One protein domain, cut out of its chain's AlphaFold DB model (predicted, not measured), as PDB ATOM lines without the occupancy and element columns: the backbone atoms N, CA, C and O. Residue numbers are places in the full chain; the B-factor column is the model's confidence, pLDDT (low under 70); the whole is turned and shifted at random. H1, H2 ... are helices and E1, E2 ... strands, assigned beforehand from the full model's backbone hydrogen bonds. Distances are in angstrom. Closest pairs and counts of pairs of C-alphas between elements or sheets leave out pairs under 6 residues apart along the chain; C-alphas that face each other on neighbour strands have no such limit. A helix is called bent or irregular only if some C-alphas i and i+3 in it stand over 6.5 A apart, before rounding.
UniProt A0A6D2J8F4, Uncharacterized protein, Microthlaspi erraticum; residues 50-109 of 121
ATOM      1  N   GLN A  50      20.470 -19.203 -30.932       84.00
ATOM      2  CA  GLN A  50      20.898 -19.059 -32.324       84.00
ATOM      3  C   GLN A  50      22.406 -19.260 -32.486       84.00
ATOM      4  O   GLN A  50      22.821 -20.006 -33.370       84.00
ATOM      5  N   ILE A  51      23.228 -18.704 -31.589       81.69
ATOM      6  CA  ILE A  51      24.684 -18.919 -31.587       81.69
ATOM      7  C   ILE A  51      25.012 -20.406 -31.433       81.69
ATOM      8  O   ILE A  51      25.905 -20.919 -32.109       81.69
ATOM      9  N   LYS A  52      24.290 -21.123 -30.565       85.81
ATOM     10  CA  LYS A  52      24.485 -22.566 -30.390       85.81
ATOM     11  C   LYS A  52      24.171 -23.336 -31.674       85.81
ATOM     12  O   LYS A  52      24.992 -24.139 -32.109       85.81
ATOM     13  N   LEU A  53      23.026 -23.055 -32.300       89.81
ATOM     14  CA  LEU A  53      22.638 -23.672 -33.573       89.81
ATOM     15  C   LEU A  53      23.643 -23.362 -34.689       89.81
ATOM     16  O   LEU A  53      23.999 -24.263 -35.445       89.81
ATOM     17  N   TRP A  54      24.134 -22.122 -34.752       88.00
ATOM     18  CA  TRP A  54      25.166 -21.701 -35.697       88.00
ATOM     19  C   TRP A  54      26.449 -22.503 -35.494       88.00
ATOM     20  O   TRP A  54      26.902 -23.167 -36.416       88.00
ATOM     21  N   ARG A  55      26.992 -22.539 -34.270       84.44
ATOM     22  CA  ARG A  55      28.220 -23.295 -33.961       84.44
ATOM     23  C   ARG A  55      28.088 -24.781 -34.278       84.44
ATOM     24  O   ARG A  55      29.033 -25.385 -34.775       84.44
ATOM     25  N   ASP A  56      26.940 -25.384 -33.989       88.62
ATOM     26  CA  ASP A  56      26.713 -26.803 -34.269       88.62
ATOM     27  C   ASP A  56      26.543 -27.096 -35.770       88.62
ATOM     28  O   ASP A  56      26.884 -28.193 -36.219       88.62
ATOM     29  N   ALA A  57      26.054 -26.132 -36.556       88.56
ATOM     30  CA  ALA A  57      26.072 -26.203 -38.015       88.56
ATOM     31  C   ALA A  57      27.497 -26.019 -38.560       88.56
ATOM     32  O   ALA A  57      27.957 -26.846 -39.342       88.56
ATOM     33  N   GLU A  58      28.220 -25.009 -38.077       86.06
ATOM     34  CA  GLU A  58      29.584 -24.673 -38.495       86.06
ATOM     35  C   GLU A  58      30.593 -25.789 -38.238       86.06
ATOM     36  O   GLU A  58      31.422 -26.086 -39.090       86.06
ATOM     37  N   LYS A  59      30.471 -26.517 -37.120       84.25
ATOM     38  CA  LYS A  59      31.297 -27.709 -36.848       84.25
ATOM     39  C   LYS A  59      31.237 -28.772 -37.949       84.25
ATOM     40  O   LYS A  59      32.132 -29.608 -38.031       84.25
ATOM     41  N   LYS A  60      30.173 -28.795 -38.759       86.06
ATOM     42  CA  LYS A  60      30.009 -29.752 -39.865       86.06
ATOM     43  C   LYS A  60      30.701 -29.287 -41.147       86.06
ATOM     44  O   LYS A  60      30.792 -30.071 -42.089       86.06
ATOM     45  N   HIS A  61      31.182 -28.049 -41.180       79.75
ATOM     46  CA  HIS A  61      31.851 -27.433 -42.313       79.75
ATOM     47  C   HIS A  61      33.333 -27.228 -41.970       79.75
ATOM     48  O   HIS A  61      33.694 -26.222 -41.366       79.75
ATOM     49  N   PRO A  62      34.219 -28.185 -42.306       78.81
ATOM     50  CA  PRO A  62      35.650 -27.963 -42.165       78.81
ATOM     51  C   PRO A  62      36.081 -26.862 -43.140       78.81
ATOM     52  O   PRO A  62      36.110 -27.067 -44.355       78.81
ATOM     53  N   TRP A  63      36.400 -25.687 -42.604       82.44
ATOM     54  CA  TRP A  63      36.908 -24.568 -43.387       82.44
ATOM     55  C   TRP A  63      38.364 -24.829 -43.775       82.44
ATOM     56  O   TRP A  63      39.193 -25.185 -42.941       82.44
ATOM     57  N   THR A  64      38.667 -24.687 -45.063       81.38
ATOM     58  CA  THR A  64      40.043 -24.661 -45.564       81.38
ATOM     59  C   THR A  64      40.256 -23.308 -46.212       81.38
ATOM     60  O   THR A  64      39.730 -23.054 -47.296       81.38
ATOM     61  N   ASP A  65      41.006 -22.445 -45.539       83.19
ATOM     62  CA  ASP A  65      41.316 -21.125 -46.067       83.19
ATOM     63  C   ASP A  65      42.456 -21.203 -47.078       83.19
ATOM     64  O   ASP A  65      43.422 -21.960 -46.925       83.19
ATOM     65  N   ALA A  66      42.333 -20.411 -48.139       86.38
ATOM     66  CA  ALA A  66      43.398 -20.288 -49.114       86.38
ATOM     67  C   ALA A  66      44.607 -19.590 -48.469       86.38
ATOM     68  O   ALA A  66      44.442 -18.680 -47.652       86.38
ATOM     69  N   PRO A  67      45.841 -19.963 -48.849       87.12
ATOM     70  CA  PRO A  67      47.008 -19.245 -48.375       87.12
ATOM     71  C   PRO A  67      46.941 -17.776 -48.828       87.12
ATOM     72  O   PRO A  67      46.479 -17.484 -49.940       87.12
ATOM     73  N   PRO A  68      47.432 -16.842 -48.002       88.69
ATOM     74  CA  PRO A  68      47.388 -15.428 -48.321       88.69
ATOM     75  C   PRO A  68      48.258 -15.119 -49.542       88.69
ATOM     76  O   PRO A  68      49.362 -15.646 -49.707       88.69
ATOM     77  N   LYS A  69      47.779 -14.222 -50.401       90.12
ATOM     78  CA  LYS A  69      48.511 -13.773 -51.588       90.12
ATOM     79  C   LYS A  69      49.296 -12.517 -51.237       90.12
ATOM     80  O   LYS A  69      48.707 -11.479 -50.950       90.12
ATOM     81  N   VAL A  70      50.624 -12.600 -51.284       89.12
ATOM     82  CA  VAL A  70      51.511 -11.459 -51.013       89.12
ATOM     83  C   VAL A  70      52.120 -10.961 -52.316       89.12
ATOM     84  O   VAL A  70      52.760 -11.716 -53.044       89.12
ATOM     85  N   THR A  71      51.962  -9.672 -52.595       89.00
ATOM     86  CA  THR A  71      52.600  -9.001 -53.731       89.00
ATOM     87  C   THR A  71      53.524  -7.901 -53.228       89.00
ATOM     88  O   THR A  71      53.216  -7.206 -52.262       89.00
ATOM     89  N   LYS A  72      54.686  -7.742 -53.865       89.62
ATOM     90  CA  LYS A  72      55.643  -6.679 -53.537       89.62
ATOM     91  C   LYS A  72      55.659  -5.665 -54.668       89.62
ATOM     92  O   LYS A  72      55.961  -6.024 -55.802       89.62
ATOM     93  N   GLN A  73      55.352  -4.410 -54.368       84.94
ATOM     94  CA  GLN A  73      55.414  -3.313 -55.332       84.94
ATOM     95  C   GLN A  73      56.099  -2.111 -54.686       84.94
ATOM     96  O   GLN A  73      55.699  -1.677 -53.610       84.94
ATOM     97  N   LYS A  74      57.145  -1.575 -55.335       83.81
ATOM     98  CA  LYS A  74      57.897  -0.383 -54.886       83.81
ATOM     99  C   LYS A  74      58.342  -0.431 -53.410       83.81
ATOM    100  O   LYS A  74      58.267   0.562 -52.701       83.81
ATOM    101  N   GLY A  75      58.782  -1.598 -52.938       87.56
ATOM    102  CA  GLY A  75      59.215  -1.790 -51.548       87.56
ATOM    103  C   GLY A  75      58.085  -1.992 -50.529       87.56
ATOM    104  O   GLY A  75      58.378  -2.338 -49.389       87.56
ATOM    105  N   LEU A  76      56.813  -1.868 -50.928       86.25
ATOM    106  CA  LEU A  76      55.651  -2.149 -50.084       86.25
ATOM    107  C   LEU A  76      55.114  -3.565 -50.347       86.25
ATOM    108  O   LEU A  76      54.974  -3.990 -51.499       86.25
ATOM    109  N   CYS A  77      54.803  -4.298 -49.278       86.88
ATOM    110  CA  CYS A  77      54.157  -5.607 -49.361       86.88
ATOM    111  C   CYS A  77      52.643  -5.433 -49.214       86.88
ATOM    112  O   CYS A  77      52.181  -4.964 -48.180       86.88
ATOM    113  N   HIS A  78      51.879  -5.839 -50.223       86.62
ATOM    114  CA  HIS A  78      50.424  -5.917 -50.158       86.62
ATOM    115  C   HIS A  78      50.034  -7.373 -49.931       86.62
ATOM    116  O   HIS A  78      50.381  -8.241 -50.737       86.62
ATOM    117  N   MET A  79      49.330  -7.638 -48.837       89.75
ATOM    118  CA  MET A  79      48.811  -8.958 -48.506       89.75
ATOM    119  C   MET A  79      47.302  -8.964 -48.721       89.75
ATOM    120  O   MET A  79      46.598  -8.136 -48.153       89.75
ATOM    121  N   ASN A  80      46.820  -9.891 -49.543       87.31
ATOM    122  CA  ASN A  80      45.403 -10.194 -49.670       87.31
ATOM    123  C   ASN A  80      45.122 -11.522 -48.960       87.31
ATOM    124  O   ASN A  80      45.744 -12.538 -49.288       87.31
ATOM    125  N   ILE A  81      44.214 -11.495 -47.986       86.44
ATOM    126  CA  ILE A  81      43.797 -12.660 -47.210       86.44
ATOM    127  C   ILE A  81      42.299 -12.846 -47.425       86.44
ATOM    128  O   ILE A  81      41.514 -11.948 -47.135       86.44
ATOM    129  N   GLU A  82      41.920 -14.027 -47.898       86.06
ATOM    130  CA  GLU A  82      40.535 -14.490 -47.930       86.06
ATOM    131  C   GLU A  82      40.418 -15.606 -46.890       86.06
ATOM    132  O   GLU A  82      41.130 -16.604 -46.982       86.06
ATOM    133  N   MET A  83      39.572 -15.413 -45.875       84.19
ATOM    134  CA  MET A  83      39.360 -16.380 -44.796       84.19
ATOM    135  C   MET A  83      37.870 -16.551 -44.503       84.19
ATOM    136  O   MET A  83      37.097 -15.594 -44.594       84.19
ATOM    137  N   SER A  84      37.480 -17.763 -44.128       85.19
ATOM    138  CA  SER A  84      36.131 -18.105 -43.693       85.19
ATOM    139  C   SER A  84      36.098 -18.139 -42.174       85.19
ATOM    140  O   SER A  84      36.795 -18.926 -41.538       85.19
ATOM    141  N   VAL A  85      35.274 -17.286 -41.572       83.88
ATOM    142  CA  VAL A  85      35.180 -17.197 -40.117       83.88
ATOM    143  C   VAL A  85      33.843 -17.767 -39.658       83.88
ATOM    144  O   VAL A  85      32.791 -17.223 -39.978       83.88
ATOM    145  N   GLY A  86      33.881 -18.842 -38.868       84.00
ATOM    146  CA  GLY A  86      32.698 -19.562 -38.367       84.00
ATOM    147  C   GLY A  86      31.907 -18.841 -37.265       84.00
ATOM    148  O   GLY A  86      31.261 -19.491 -36.440       84.00
ATOM    149  N   TYR A  87      31.969 -17.510 -37.208       83.62
ATOM    150  CA  TYR A  87      31.185 -16.697 -36.280       83.62
ATOM    151  C   TYR A  87      29.947 -16.123 -36.979       83.62
ATOM    152  O   TYR A  87      29.981 -15.853 -38.180       83.62
ATOM    153  N   PRO A  88      28.841 -15.914 -36.243       84.56
ATOM    154  CA  PRO A  88      27.670 -15.261 -36.802       84.56
ATOM    155  C   PRO A  88      27.994 -13.807 -37.204       84.56
ATOM    156  O   PRO A  88      28.835 -13.174 -36.558       84.56
ATOM    157  N   PRO A  89      27.307 -13.245 -38.221       82.69
ATOM    158  CA  PRO A  89      27.612 -11.918 -38.766       82.69
ATOM    159  C   PRO A  89      27.666 -10.787 -37.733       82.69
ATOM    160  O   PRO A  89      28.501  -9.895 -37.838       82.69
ATOM    161  N   GLU A  90      26.807 -10.836 -36.717       78.75
ATOM    162  CA  GLU A  90      26.779  -9.844 -35.641       78.75
ATOM    163  C   GLU A  90      28.061  -9.862 -34.802       78.75
ATOM    164  O   GLU A  90      28.675  -8.821 -34.586       78.75
ATOM    165  N   ALA A  91      28.535 -11.048 -34.412       78.25
ATOM    166  CA  ALA A  91      29.788 -11.181 -33.674       78.25
ATOM    167  C   ALA A  91      30.994 -10.708 -34.506       78.25
ATOM    168  O   ALA A  91      31.924 -10.119 -33.962       78.25
ATOM    169  N   LEU A  92      30.967 -10.926 -35.826       82.69
ATOM    170  CA  LEU A  92      32.003 -10.430 -36.736       82.69
ATOM    171  C   LEU A  92      31.988  -8.907 -36.852       82.69
ATOM    172  O   LEU A  92      33.051  -8.289 -36.854       82.69
ATOM    173  N   TYR A  93      30.804  -8.302 -36.939       80.00
ATOM    174  CA  TYR A  93      30.672  -6.850 -36.946       80.00
ATOM    175  C   TYR A  93      31.229  -6.249 -35.655       80.00
ATOM    176  O   TYR A  93      32.073  -5.357 -35.712       80.00
ATOM    177  N   GLU A  94      30.828  -6.792 -34.507       76.75
ATOM    178  CA  GLU A  94      31.320  -6.350 -33.205       76.75
ATOM    179  C   GLU A  94      32.845  -6.476 -33.085       76.75
ATOM    180  O   GLU A  94      33.495  -5.589 -32.539       76.75
ATOM    181  N   MET A  95      33.439  -7.530 -33.649       76.06
ATOM    182  CA  MET A  95      34.881  -7.777 -33.584       76.06
ATOM    183  C   MET A  95      35.708  -6.915 -34.553       76.06
ATOM    184  O   MET A  95      36.759  -6.409 -34.167       76.06
ATOM    185  N   PHE A  96      35.271  -6.762 -35.808       75.12
ATOM    186  CA  PHE A  96      36.091  -6.160 -36.872       75.12
ATOM    187  C   PHE A  96      35.676  -4.748 -37.281       75.12
ATOM    188  O   PHE A  96      36.506  -3.999 -37.794       75.12
ATOM    189  N   ALA A  97      34.400  -4.399 -37.126       75.81
ATOM    190  CA  ALA A  97      33.820  -3.219 -37.760       75.81
ATOM    191  C   ALA A  97      33.184  -2.235 -36.773       75.81
ATOM    192  O   ALA A  97      32.950  -1.091 -37.158       75.81
ATOM    193  N   ASN A  98      32.917  -2.636 -35.524       74.44
ATOM    194  CA  ASN A  98      32.353  -1.735 -34.529       74.44
ATOM    195  C   ASN A  98      33.397  -0.676 -34.109       74.44
ATOM    196  O   ASN A  98      34.366  -1.009 -33.420       74.44
ATOM    197  N   PRO A  99      33.196   0.612 -34.453       71.44
ATOM    198  CA  PRO A  99      34.148   1.676 -34.132       71.44
ATOM    199  C   PRO A  99      34.249   1.961 -32.626       71.44
ATOM    200  O   PRO A  99      35.214   2.581 -32.186       71.44
ATOM    201  N   ASN A 100      33.268   1.513 -31.841       71.81
ATOM    202  CA  ASN A 100      33.219   1.693 -30.393       71.81
ATOM    203  C   ASN A 100      33.844   0.515 -29.631       71.81
ATOM    204  O   ASN A 100      33.878   0.532 -28.400       71.81
ATOM    205  N   ASN A 101      34.340  -0.508 -30.334       68.38
ATOM    206  CA  ASN A 101      35.050  -1.612 -29.711       68.38
ATOM    207  C   ASN A 101      36.513  -1.215 -29.437       68.38
ATOM    208  O   ASN A 101      37.436  -1.492 -30.212       68.38
ATOM    209  N   GLU A 102      36.716  -0.505 -28.324       57.41
ATOM    210  CA  GLU A 102      38.019   0.057 -27.960       57.41
ATOM    211  C   GLU A 102      39.123  -1.004 -27.848       57.41
ATOM    212  O   GLU A 102      40.270  -0.730 -28.201       57.41
ATOM    213  N   GLU A 103      38.782  -2.211 -27.396       57.97
ATOM    214  CA  GLU A 103      39.727  -3.300 -27.130       57.97
ATOM    215  C   GLU A 103      40.432  -3.791 -28.405       57.97
ATOM    216  O   GLU A 103      41.637  -4.032 -28.377       57.97
ATOM    217  N   TYR A 104      39.727  -3.814 -29.543       52.22
ATOM    218  CA  TYR A 104      40.299  -4.169 -30.852       52.22
ATOM    219  C   TYR A 104      40.874  -2.966 -31.604       52.22
ATOM    220  O   TYR A 104      41.830  -3.103 -32.363       52.22
ATOM    221  N   SER A 105      40.341  -1.763 -31.380       50.09
ATOM    222  CA  SER A 105      40.855  -0.551 -32.035       50.09
ATOM    223  C   SER A 105      42.220  -0.087 -31.492       50.09
ATOM    224  O   SER A 105      42.953   0.612 -32.196       50.09
ATOM    225  N   ARG A 106      42.595  -0.471 -30.257       49.53
ATOM    226  CA  ARG A 106      43.883  -0.079 -29.648       49.53
ATOM    227  C   ARG A 106      45.102  -0.625 -30.389       49.53
ATOM    228  O   ARG A 106      46.112   0.068 -30.431       49.53
ATOM    229  N   THR A 107      45.022  -1.792 -31.028       48.59
ATOM    230  CA  THR A 107      46.159  -2.362 -31.777       48.59
ATOM    231  C   THR A 107      46.435  -1.658 -33.108       48.59
ATOM    232  O   THR A 107      47.454  -1.941 -33.728       48.59
ATOM    233  N   LEU A 108      45.576  -0.728 -33.543       47.09
ATOM    234  CA  LEU A 108      45.757   0.058 -34.771       47.09
ATOM    235  C   LEU A 108      46.322   1.467 -34.532       47.09
ATOM    236  O   LEU A 108      46.731   2.115 -35.493       47.09
ATOM    237  N   LYS A 109      46.308   1.967 -33.288       43.75
ATOM    238  CA  LYS A 109      46.757   3.334 -32.954       43.75
ATOM    239  C   LYS A 109      48.256   3.440 -32.692       43.75
ATOM    240  O   LYS A 109      48.828   4.495 -32.944       43.75
TER     241      LYS A 109
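What this domain is: This is residues 50 to 109 of the 121 residues of an uncharacterized protein of Microthlaspi erraticum (UniProt A0A6D2J8F4). A long two-stranded hairpin of E1 and E2 makes one end of a flat, open shape, and its two legs run on as extended unnamed stretches to helix H1 at the other end and to H2. From H2 a tight link leads to H3, which runs the same way as H2 at a steep tilt of 52 degrees, close to it but not clearly touching, and H3 is apart from both strands. The printed part has 60 residues, with three named helices and two named strands in the order H1, E1, E2, H2, H3; the class is mixed, helices and strands, and the one sheet, E1 - E2, is antiparallel. The whole is only just loose, close to extended, with a radius of gyration of the C-alphas of 15.7 A and spans of 47 by 31 by 12 A. Residues 72 to 77, at the hairpin's turn, stick out free.

How they stand to each other: E1, residues 69 to 73, and E2, residues 76 to 80, are antiparallel neighbours and form a hairpin, with 157 degrees between their directions. N 71 and O 78 are within hydrogen-bond range at 2.8 A, and so are N 80 and O 69 at 2.8 A. The C-alphas of Val 70 and Met 79 face each other at 4.5 A. H2, residues 89 to 96, is apart from E1. H3, residues 102 to 108, is close to H2 but not clearly touching it: the closest C-alphas, those of Met 95 and Tyr 104, are 7.1 A apart. H2 and H3 run the same way at a steep tilt of 52 degrees. H3 is apart from both strands. H1, residues 50 to 58, is apart from E2, H2 and H3. In H1 and H2 every O i to N i+4 pair is within hydrogen-bond range; in H3 it is 1 of 3, beside 2 of 4 O i to N i+3 pairs.

Where its parts are: E1 is 13.1 A long from first to last C-alpha, beginning at C-alpha 69 at (48.511, -13.773, -51.588), and E2 is 13.0 A long. H1 begins at C-alpha 50 at (20.898, -19.059, -32.324) and is 12.0 A long. H2 measures 10.4 A. H3 measures 10.3 A, ends at C-alpha 108 at (45.757, 0.058, -34.771), and is neither bent nor irregular, but only just: C-alphas 104 and 107 are 6.2 A apart.

The domain as a whole: The two C-alphas farthest apart are those of Leu 53 and Lys 74, at 47.3 A. The printed part has no cut. The links E1 to E2 and H2 to H3 are tight, those from H1 to E1 and from E2 to H2 are short, and no link is long. The mean pLDDT of the printed part is 79.0; residues 101 to 109 are under 70, and H3 has a mean of 52.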